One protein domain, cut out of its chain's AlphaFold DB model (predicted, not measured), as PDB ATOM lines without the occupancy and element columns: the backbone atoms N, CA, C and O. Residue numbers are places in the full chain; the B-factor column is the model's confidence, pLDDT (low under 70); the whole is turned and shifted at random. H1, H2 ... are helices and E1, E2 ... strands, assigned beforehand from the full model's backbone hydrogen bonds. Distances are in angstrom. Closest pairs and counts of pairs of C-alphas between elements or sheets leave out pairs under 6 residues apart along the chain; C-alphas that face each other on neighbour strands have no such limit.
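What this domain is: This is residues 4 to 72 of the 86 residues of an uncharacterized protein of Caenorhabditis brenneri (UniProt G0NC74). With little regular structure, a small, strongly twisted antiparallel sheet, E1-E2-E3, has helix H1 over one face, and long loops join its strands. Of 69 printed residues 26 are in named elements, H1 E1 E2 E3 along the chain, class mixed. The whole is compact, 33 by 24 by 17 A, radius of gyration of the C-alphas 11.6 A.

Where its parts are: Find C-alpha 7 at (-23.233, 40.130, -32.423); H1 runs to residue 17, 15.2 A. E1 is residues 26 to 31, 14.7 A, E2 49 to 53, E3 68 to 71, ending at (-13.814, 24.913, -21.839).

How they stand to each other: The strands form a meander, each the antiparallel neighbour of the one before. Within hydrogen-bond range find N 27 and O 52, 3.0 A, in hairpin E1-E2, and N 71 and O 49, 2.8 A, in hairpin E2-E3. H1 is on the sheet, over E2 and only just E1, with 3 C-alphas, slantwise at 49 degrees to E2 on the local plane. In H1 every O i to N i+4 pair is within range.

The domain as a whole: Both strand links are long; the printed part has no cut, and no printed residue is under pLDDT 70.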
ATOM      1  N   ILE A   4     -14.431  39.429 -29.219       93.31
ATOM      2  CA  ILE A   4     -15.804  39.463 -29.715       93.31
ATOM      3  C   ILE A   4     -16.616  40.457 -28.895       93.31
ATOM      4  O   ILE A   4     -17.141  40.121 -27.836       93.31
ATOM      5  N   SER A   5     -16.704  41.677 -29.421       91.94
ATOM      6  CA  SER A   5     -17.363  42.832 -28.798       91.94
ATOM      7  C   SER A   5     -18.894  42.854 -28.905       91.94
ATOM      8  O   SER A   5     -19.546  43.669 -28.256       91.94
ATOM      9  N   GLY A   6     -19.487  41.991 -29.733       95.19
ATOM     10  CA  GLY A   6     -20.921  41.998 -30.007       95.19
ATOM     11  C   GLY A   6     -21.338  41.028 -31.108       95.19
ATOM     12  O   GLY A   6     -20.508  40.332 -31.699       95.19
ATOM     13  N   SER A   7     -22.637  41.020 -31.418       95.38
ATOM     14  CA  SER A   7     -23.233  40.130 -32.423       95.38
ATOM     15  C   SER A   7     -22.672  40.341 -33.828       95.38
ATOM     16  O   SER A   7     -22.450  39.363 -34.534       95.38
ATOM     17  N   ALA A   8     -22.381  41.584 -34.220       95.25
ATOM     18  CA  ALA A   8     -21.794  41.889 -35.525       95.25
ATOM     19  C   ALA A   8     -20.390  41.282 -35.677       95.25
ATOM     20  O   ALA A   8     -20.109  40.618 -36.672       95.25
ATOM     21  N   THR A   9     -19.529  41.442 -34.667       94.75
ATOM     22  CA  THR A   9     -18.190  40.836 -34.645       94.75
ATOM     23  C   THR A   9     -18.286  39.313 -34.646       94.75
ATOM     24  O   THR A   9     -17.588  38.651 -35.406       94.75
ATOM     25  N   ASN A  10     -19.195  38.745 -33.849       96.25
ATOM     26  CA  ASN A  10     -19.426  37.304 -33.815       96.25
ATOM     27  C   ASN A  10     -19.850  36.748 -35.177       96.25
ATOM     28  O   ASN A  10     -19.328  35.731 -35.623       96.25
ATOM     29  N   GLU A  11     -20.786  37.426 -35.836       96.19
ATOM     30  CA  GLU A  11     -21.291  37.040 -37.149       96.19
ATOM     31  C   GLU A  11     -20.214  37.168 -38.229       96.19
ATOM     32  O   GLU A  11     -20.062  36.261 -39.045       96.19
ATOM     33  N   ALA A  12     -19.412  38.235 -38.193       95.44
ATOM     34  CA  ALA A  12     -18.276  38.392 -39.093       95.44
ATOM     35  C   ALA A  12     -17.288  37.225 -38.943       95.44
ATOM     36  O   ALA A  12     -16.958  36.574 -39.932       95.44
ATOM     37  N   LEU A  13     -16.889  36.888 -37.710       95.25
ATOM     38  CA  LEU A  13     -16.005  35.749 -37.452       95.25
ATOM     39  C   LEU A  13     -16.640  34.420 -37.879       95.25
ATOM     40  O   LEU A  13     -15.973  33.601 -38.514       95.25
ATOM     41  N   ARG A  14     -17.935  34.215 -37.605       95.38
ATOM     42  CA  ARG A  14     -18.660  33.024 -38.060       95.38
ATOM     43  C   ARG A  14     -18.571  32.898 -39.575       95.38
ATOM     44  O   ARG A  14     -18.230  31.827 -40.059       95.38
ATOM     45  N   LEU A  15     -18.881  33.951 -40.325       94.69
ATOM     46  CA  LEU A  15     -18.859  33.917 -41.787       94.69
ATOM     47  C   LEU A  15     -17.444  33.722 -42.343       94.69
ATOM     48  O   LEU A  15     -17.281  32.981 -43.306       94.69
ATOM     49  N   SER A  16     -16.430  34.334 -41.728       95.06
ATOM     50  CA  SER A  16     -15.040  34.234 -42.184       95.06
ATOM     51  C   SER A  16     -14.404  32.867 -41.942       95.06
ATOM     52  O   SER A  16     -13.593  32.433 -42.756       95.06
ATOM     53  N   PHE A  17     -14.745  32.195 -40.839       94.75
ATOM     54  CA  PHE A  17     -14.044  30.984 -40.392       94.75
ATOM     55  C   PHE A  17     -14.909  29.719 -40.409       94.75
ATOM     56  O   PHE A  17     -14.444  28.652 -40.019       94.75
ATOM     57  N   SER A  18     -16.164  29.810 -40.859       94.25
ATOM     58  CA  SER A  18     -17.020  28.637 -41.046       94.25
ATOM     59  C   SER A  18     -16.446  27.690 -42.095       94.25
ATOM     60  O   SER A  18     -16.153  28.096 -43.216       94.25
ATOM     61  N   VAL A  19     -16.408  26.401 -41.771       92.31
ATOM     62  CA  VAL A  19     -15.873  25.351 -42.648       92.31
ATOM     63  C   VAL A  19     -16.907  24.258 -42.896       92.31
ATOM     64  O   VAL A  19     -17.677  23.873 -42.012       92.31
ATOM     65  N   SER A  20     -16.949  23.750 -44.127       88.50
ATOM     66  CA  SER A  20     -17.788  22.614 -44.529       88.50
ATOM     67  C   SER A  20     -17.051  21.292 -44.292       88.50
ATOM     68  O   SER A  20     -16.800  20.536 -45.227       88.50
ATOM     69  N   SER A  21     -16.656  21.057 -43.040       83.56
ATOM     70  CA  SER A  21     -15.982  19.836 -42.591       83.56
ATOM     71  C   SER A  21     -16.971  18.885 -41.908       83.56
ATOM     72  O   SER A  21     -17.946  19.323 -41.287       83.56
ATOM     73  N   SER A  22     -16.710  17.582 -42.032       84.88
ATOM     74  CA  SER A  22     -17.344  16.528 -41.228       84.88
ATOM     75  C   SER A  22     -16.607  16.262 -39.915       84.88
ATOM     76  O   SER A  22     -17.114  15.529 -39.073       84.88
ATOM     77  N   THR A  23     -15.422  16.845 -39.737       88.88
ATOM     78  CA  THR A  23     -14.671  16.796 -38.481       88.88
ATOM     79  C   THR A  23     -15.054  17.999 -37.631       88.88
ATOM     80  O   THR A  23     -15.167  19.112 -38.151       88.88
ATOM     81  N   PHE A  24     -15.247  17.792 -36.326       91.38
ATOM     82  CA  PHE A  24     -15.517  18.893 -35.409       91.38
ATOM     83  C   PHE A  24     -14.329  19.856 -35.333       91.38
ATOM     84  O   PHE A  24     -13.225  19.469 -34.949       91.38
ATOM     85  N   GLU A  25     -14.571  21.122 -35.667       93.38
ATOM     86  CA  GLU A  25     -13.556  22.172 -35.629       93.38
ATOM     87  C   GLU A  25     -14.048  23.373 -34.833       93.38
ATOM     88  O   GLU A  25     -15.184  23.833 -34.972       93.38
ATOM     89  N   GLU A  26     -13.158  23.897 -34.001       94.25
ATOM     90  CA  GLU A  26     -13.399  25.055 -33.158       94.25
ATOM     91  C   GLU A  26     -12.099  25.823 -32.917       94.25
ATOM     92  O   GLU A  26     -11.006  25.251 -32.951       94.25
ATOM     93  N   ALA A  27     -12.215  27.119 -32.641       95.56
ATOM     94  CA  ALA A  27     -11.067  27.983 -32.395       95.56
ATOM     95  C   ALA A  27     -11.224  28.782 -31.108       95.56
ATOM     96  O   ALA A  27     -12.328  29.206 -30.764       95.56
ATOM     97  N   TRP A  28     -10.111  29.014 -30.410       96.69
ATOM     98  CA  TRP A  28     -10.079  29.913 -29.259       96.69
ATOM     99  C   TRP A  28     -10.491  31.342 -29.641       96.69
ATOM    100  O   TRP A  28     -10.032  31.876 -30.658       96.69
ATOM    101  N   ILE A  29     -11.330  31.949 -28.797       94.81
ATOM    102  CA  ILE A  29     -11.827  33.328 -28.913       94.81
ATOM    103  C   ILE A  29     -11.747  34.056 -27.566       94.81
ATOM    104  O   ILE A  29     -11.765  33.428 -26.504       94.81
ATOM    105  N   ALA A  30     -11.689  35.387 -27.606       93.06
ATOM    106  CA  ALA A  30     -11.758  36.216 -26.411       93.06
ATOM    107  C   ALA A  30     -13.128  36.914 -26.362       93.06
ATOM    108  O   ALA A  30     -13.406  37.754 -27.215       93.06
ATOM    109  N   PRO A  31     -14.022  36.591 -25.415       90.56
ATOM    110  CA  PRO A  31     -15.279  37.321 -25.276       90.56
ATOM    111  C   PRO A  31     -15.040  38.708 -24.660       90.56
ATOM    112  O   PRO A  31     -14.210  38.851 -23.759       90.56
ATOM    113  N   SER A  32     -15.786  39.729 -25.091       89.00
ATOM    114  CA  SER A  32     -15.877  40.988 -24.339       89.00
ATOM    115  C   SER A  32     -16.939  40.900 -23.238       89.00
ATOM    116  O   SER A  32     -17.847  40.069 -23.281       89.00
ATOM    117  N   SER A  33     -16.895  41.819 -22.271       80.38
ATOM    118  CA  SER A  33     -18.023  42.024 -21.358       80.38
ATOM    119  C   SER A  33     -19.263  42.486 -22.136       80.38
ATOM    120  O   SER A  33     -19.160  43.399 -22.955       80.38
ATOM    121  N   GLY A  34     -20.429  41.896 -21.859       85.00
ATOM    122  CA  GLY A  34     -21.728  42.384 -22.350       85.00
ATOM    123  C   GLY A  34     -22.316  41.666 -23.568       85.00
ATOM    124  O   GLY A  34     -23.474  41.909 -23.893       85.00
ATOM    125  N   TYR A  35     -21.584  40.747 -24.203       91.56
ATOM    126  CA  TYR A  35     -22.121  39.885 -25.257       91.56
ATOM    127  C   TYR A  35     -21.784  38.418 -24.985       91.56
ATOM    128  O   TYR A  35     -20.678  38.084 -24.564       91.56
ATOM    129  N   THR A  36     -22.748  37.534 -25.235       91.75
ATOM    130  CA  THR A  36     -22.559  36.086 -25.156       91.75
ATOM    131  C   THR A  36     -23.244  35.413 -26.332       91.75
ATOM    132  O   THR A  36     -24.337  35.812 -26.733       91.75
ATOM    133  N   ASN A  37     -22.598  34.381 -26.863       94.38
ATOM    134  CA  ASN A  37     -23.192  33.482 -27.846       94.38
ATOM    135  C   ASN A  37     -22.988  32.014 -27.457       94.38
ATOM    136  O   ASN A  37     -22.749  31.157 -28.308       94.38
ATOM    137  N   VAL A  38     -23.002  31.725 -26.154       93.44
ATOM    138  CA  VAL A  38     -22.824  30.366 -25.631       93.44
ATOM    139  C   VAL A  38     -23.925  29.446 -26.161       93.44
ATOM    140  O   VAL A  38     -25.107  29.786 -26.127       93.44
ATOM    141  N   ALA A  39     -23.521  28.285 -26.675       91.19
ATOM    142  CA  ALA A  39     -24.425  27.262 -27.181       91.19
ATOM    143  C   ALA A  39     -25.417  26.814 -26.097       91.19
ATOM    144  O   ALA A  39     -25.062  26.679 -24.923       91.19
ATOM    145  N   SER A  40     -26.657  26.533 -26.502       89.19
ATOM    146  CA  SER A  40     -27.673  26.006 -25.586       89.19
ATOM    147  C   SER A  40     -27.201  24.710 -24.917       89.19
ATOM    148  O   SER A  40     -26.511  23.896 -25.533       89.19
ATOM    149  N   GLY A  41     -27.554  24.528 -23.643       87.19
ATOM    150  CA  GLY A  41     -27.121  23.385 -22.833       87.19
ATOM    151  C   GLY A  41     -25.710  23.513 -22.248       87.19
ATOM    152  O   GLY A  41     -25.321  22.680 -21.435       87.19
ATOM    153  N   TYR A  42     -24.964  24.564 -22.597       87.56
ATOM    154  CA  TYR A  42     -23.703  24.897 -21.946       87.56
ATOM    155  C   TYR A  42     -23.897  26.027 -20.940       87.56
ATOM    156  O   TYR A  42     -24.638  26.982 -21.167       87.56
ATOM    157  N   SER A  43     -23.186  25.935 -19.822       83.44
ATOM    158  CA  SER A  43     -23.115  27.000 -18.826       83.44
ATOM    159  C   SER A  43     -21.664  27.412 -18.657       83.44
ATOM    160  O   SER A  43     -20.781  26.572 -18.485       83.44
ATOM    161  N   ALA A  44     -21.408  28.712 -18.731       77.69
ATOM    162  CA  ALA A  44     -20.098  29.256 -18.436       77.69
ATOM    163  C   ALA A  44     -19.803  29.120 -16.938       77.69
ATOM    164  O   ALA A  44     -20.432  29.789 -16.121       77.69
ATOM    165  N   ALA A  45     -18.841  28.273 -16.569       79.00
ATOM    166  CA  ALA A  45     -18.295  28.301 -15.218       79.00
ATOM    167  C   ALA A  45     -17.372  29.522 -15.063       79.00
ATOM    168  O   ALA A  45     -16.719  29.941 -16.026       79.00
ATOM    169  N   SER A  46     -17.285  30.082 -13.854       82.44
ATOM    170  CA  SER A  46     -16.303  31.131 -13.559       82.44
ATOM    171  C   SER A  46     -14.888  30.660 -13.922       82.44
ATOM    172  O   SER A  46     -14.514  29.533 -13.605       82.44
ATOM    173  N   GLY A  47     -14.124  31.500 -14.626       85.31
ATOM    174  CA  GLY A  47     -12.782  31.157 -15.114       85.31
ATOM    175  C   GLY A  47     -12.741  30.279 -16.373       85.31
ATOM    176  O   GLY A  47     -11.666  29.811 -16.741       85.31
ATOM    177  N   SER A  48     -13.873  30.048 -17.047       91.62
ATOM    178  CA  SER A  48     -13.897  29.312 -18.321       91.62
ATOM    179  C   SER A  48     -13.283  30.123 -19.463       91.62
ATOM    180  O   SER A  48     -13.519  31.326 -19.585       91.62
ATOM    181  N   CYS A  49     -12.587  29.428 -20.361       93.06
ATOM    182  CA  CYS A  49     -12.196  29.952 -21.666       93.06
ATOM    183  C   CYS A  49     -13.217  29.530 -22.730       93.06
ATOM    184  O   CYS A  49     -13.906  28.521 -22.572       93.06
ATOM    185  N   TYR A  50     -13.311  30.272 -23.834       94.06
ATOM    186  CA  TYR A  50     -14.339  30.042 -24.852       94.06
ATOM    187  C   TYR A  50     -13.744  29.707 -26.210       94.06
ATOM    188  O   TYR A  50     -12.801  30.351 -26.665       94.06
ATOM    189  N   SER A  51     -14.342  28.729 -26.881       95.00
ATOM    190  CA  SER A  51     -14.096  28.458 -28.294       95.00
ATOM    191  C   SER A  51     -15.345  28.702 -29.123       95.00
ATOM    192  O   SER A  51     -16.454  28.470 -28.650       95.00
ATOM    193  N   MET A  52     -15.161  29.143 -30.363       95.69
ATOM    194  CA  MET A  52     -16.217  29.253 -31.365       95.69
ATOM    195  C   MET A  52     -16.243  28.000 -32.238       95.69
ATOM    196  O   MET A  52     -15.200  27.582 -32.737       95.69
ATOM    197  N   VAL A  53     -17.432  27.437 -32.459       95.38
ATOM    198  CA  VAL A  53     -17.647  26.322 -33.393       95.38
ATOM    199  C   VAL A  53     -17.511  26.806 -34.838       95.38
ATOM    200  O   VAL A  53     -18.198  27.749 -35.243       95.38
ATOM    201  N   LEU A  54     -16.662  26.139 -35.619       95.06
ATOM    202  CA  LEU A  54     -16.363  26.470 -37.015       95.06
ATOM    203  C   LEU A  54     -16.985  25.478 -38.002       95.06
ATOM    204  O   LEU A  54     -17.464  25.884 -39.065       95.06
ATOM    205  N   SER A  55     -16.986  24.185 -37.667       93.44
ATOM    206  CA  SER A  55     -17.478  23.149 -38.574       93.44
ATOM    207  C   SER A  55     -18.997  23.195 -38.719       93.44
ATOM    208  O   SER A  55     -19.722  23.561 -37.792       93.44
ATOM    209  N   ALA A  56     -19.490  22.845 -39.910       88.38
ATOM    210  CA  ALA A  56     -20.918  22.705 -40.195       88.38
ATOM    211  C   ALA A  56     -21.508  21.394 -39.651       88.38
ATOM    212  O   ALA A  56     -22.718  21.307 -39.432       88.38
ATOM    213  N   SER A  57     -20.656  20.386 -39.453       88.31
ATOM    214  CA  SER A  57     -21.046  19.117 -38.857       88.31
ATOM    215  C   SER A  57     -19.911  18.484 -38.054       88.31
ATOM    216  O   SER A  57     -18.739  18.812 -38.236       88.31
ATOM    217  N   ASP A  58     -20.287  17.558 -37.183       87.25
ATOM    218  CA  ASP A  58     -19.416  16.604 -36.515       87.25
ATOM    219  C   ASP A  58     -19.961  15.202 -36.781       87.25
ATOM    220  O   ASP A  58     -21.010  14.822 -36.264       87.25
ATOM    221  N   SER A  59     -19.292  14.449 -37.653       86.69
ATOM    222  CA  SER A  59     -19.624  13.052 -37.951       86.69
ATOM    223  C   SER A  59     -21.097  12.831 -38.348       86.69
ATOM    224  O   SER A  59     -21.713  11.832 -37.986       86.69
ATOM    225  N   GLY A  60     -21.677  13.781 -39.094       79.38
ATOM    226  CA  GLY A  60     -23.079  13.750 -39.535       79.38
ATOM    227  C   GLY A  60     -24.070  14.450 -38.597       79.38
ATOM    228  O   GLY A  60     -25.234  14.615 -38.960       79.38
ATOM    229  N   VAL A  61     -23.624  14.924 -37.431       85.38
ATOM    230  CA  VAL A  61     -24.415  15.774 -36.533       85.38
ATOM    231  C   VAL A  61     -24.208  17.234 -36.919       85.38
ATOM    232  O   VAL A  61     -23.085  17.729 -36.887       85.38
ATOM    233  N   TYR A  62     -25.276  17.944 -37.281       82.00
ATOM    234  CA  TYR A  62     -25.183  19.369 -37.605       82.00
ATOM    235  C   TYR A  62     -24.828  20.198 -36.373       82.00
ATOM    236  O   TYR A  62     -25.488  20.125 -35.336       82.00
ATOM    237  N   THR A  63     -23.801  21.026 -36.517       84.50
ATOM    238  CA  THR A  63     -23.284  21.889 -35.459       84.50
ATOM    239  C   THR A  63     -23.683  23.341 -35.703       84.50
ATOM    240  O   THR A  63     -23.791  23.818 -36.836       84.50
ATOM    241  N   GLN A  64     -23.917  24.079 -34.620       88.31
ATOM    242  CA  GLN A  64     -24.295  25.485 -34.706       88.31
ATOM    243  C   GLN A  64     -23.043  26.365 -34.819       88.31
ATOM    244  O   GLN A  64     -22.430  26.745 -33.821       88.31
ATOM    245  N   ARG A  65     -22.646  26.680 -36.054       94.12
ATOM    246  CA  ARG A  65     -21.490  27.546 -36.339       94.12
ATOM    247  C   ARG A  65     -21.634  28.910 -35.666       94.12
ATOM    248  O   ARG A  65     -22.719  29.487 -35.649       94.12
ATOM    249  N   GLY A  66     -20.532  29.438 -35.140       94.88
ATOM    250  CA  GLY A  66     -20.493  30.740 -34.469       94.88
ATOM    251  C   GLY A  66     -20.944  30.726 -33.009       94.88
ATOM    252  O   GLY A  66     -20.750  31.727 -32.321       94.88
ATOM    253  N   PHE A  67     -21.514  29.625 -32.510       95.19
ATOM    254  CA  PHE A  67     -21.820  29.480 -31.086       95.19
ATOM    255  C   PHE A  67     -20.580  29.117 -30.282       95.19
ATOM    256  O   PHE A  67     -19.624  28.531 -30.799       95.19
ATOM    257  N   TRP A  68     -20.600  29.493 -29.006       94.75
ATOM    258  CA  TRP A  68     -19.459  29.348 -28.120       94.75
ATOM    259  C   TRP A  68     -19.615  28.156 -27.195       94.75
ATOM    260  O   TRP A  68     -20.693  27.904 -26.652       94.75
ATOM    261  N   ARG A  69     -18.511  27.457 -26.956       93.50
ATOM    262  CA  ARG A  69     -18.422  26.399 -25.955       93.50
ATOM    263  C   ARG A  69     -17.478  26.846 -24.837       93.50
ATOM    264  O   ARG A  69     -16.353  27.261 -25.137       93.50
ATOM    265  N   PRO A  70     -17.902  26.785 -23.565       94.38
ATOM    266  CA  PRO A  70     -16.996  26.959 -22.441       94.38
ATOM    267  C   PRO A  70     -16.099  25.723 -22.313       94.38
ATOM    268  O   PRO A  70     -16.540  24.590 -22.502       94.38
ATOM    269  N   ASN A  71     -14.830  25.944 -21.998       92.81
ATOM    270  CA  ASN A  71     -13.814  24.913 -21.839       92.81
ATOM    271  C   ASN A  71     -12.886  25.270 -20.671       92.81
ATOM    272  O   ASN A  71     -12.730  26.445 -20.326       92.81
ATOM    273  N   SER A  72     -12.188  24.265 -20.128       92.38
ATOM    274  CA  SER A  72     -10.999  24.535 -19.313       92.38
ATOM    275  C   SER A  72      -9.951  25.254 -20.164       92.38
ATOM    276  O   SER A  72      -9.653  24.829 -21.284       92.38
TER     277      SER A  72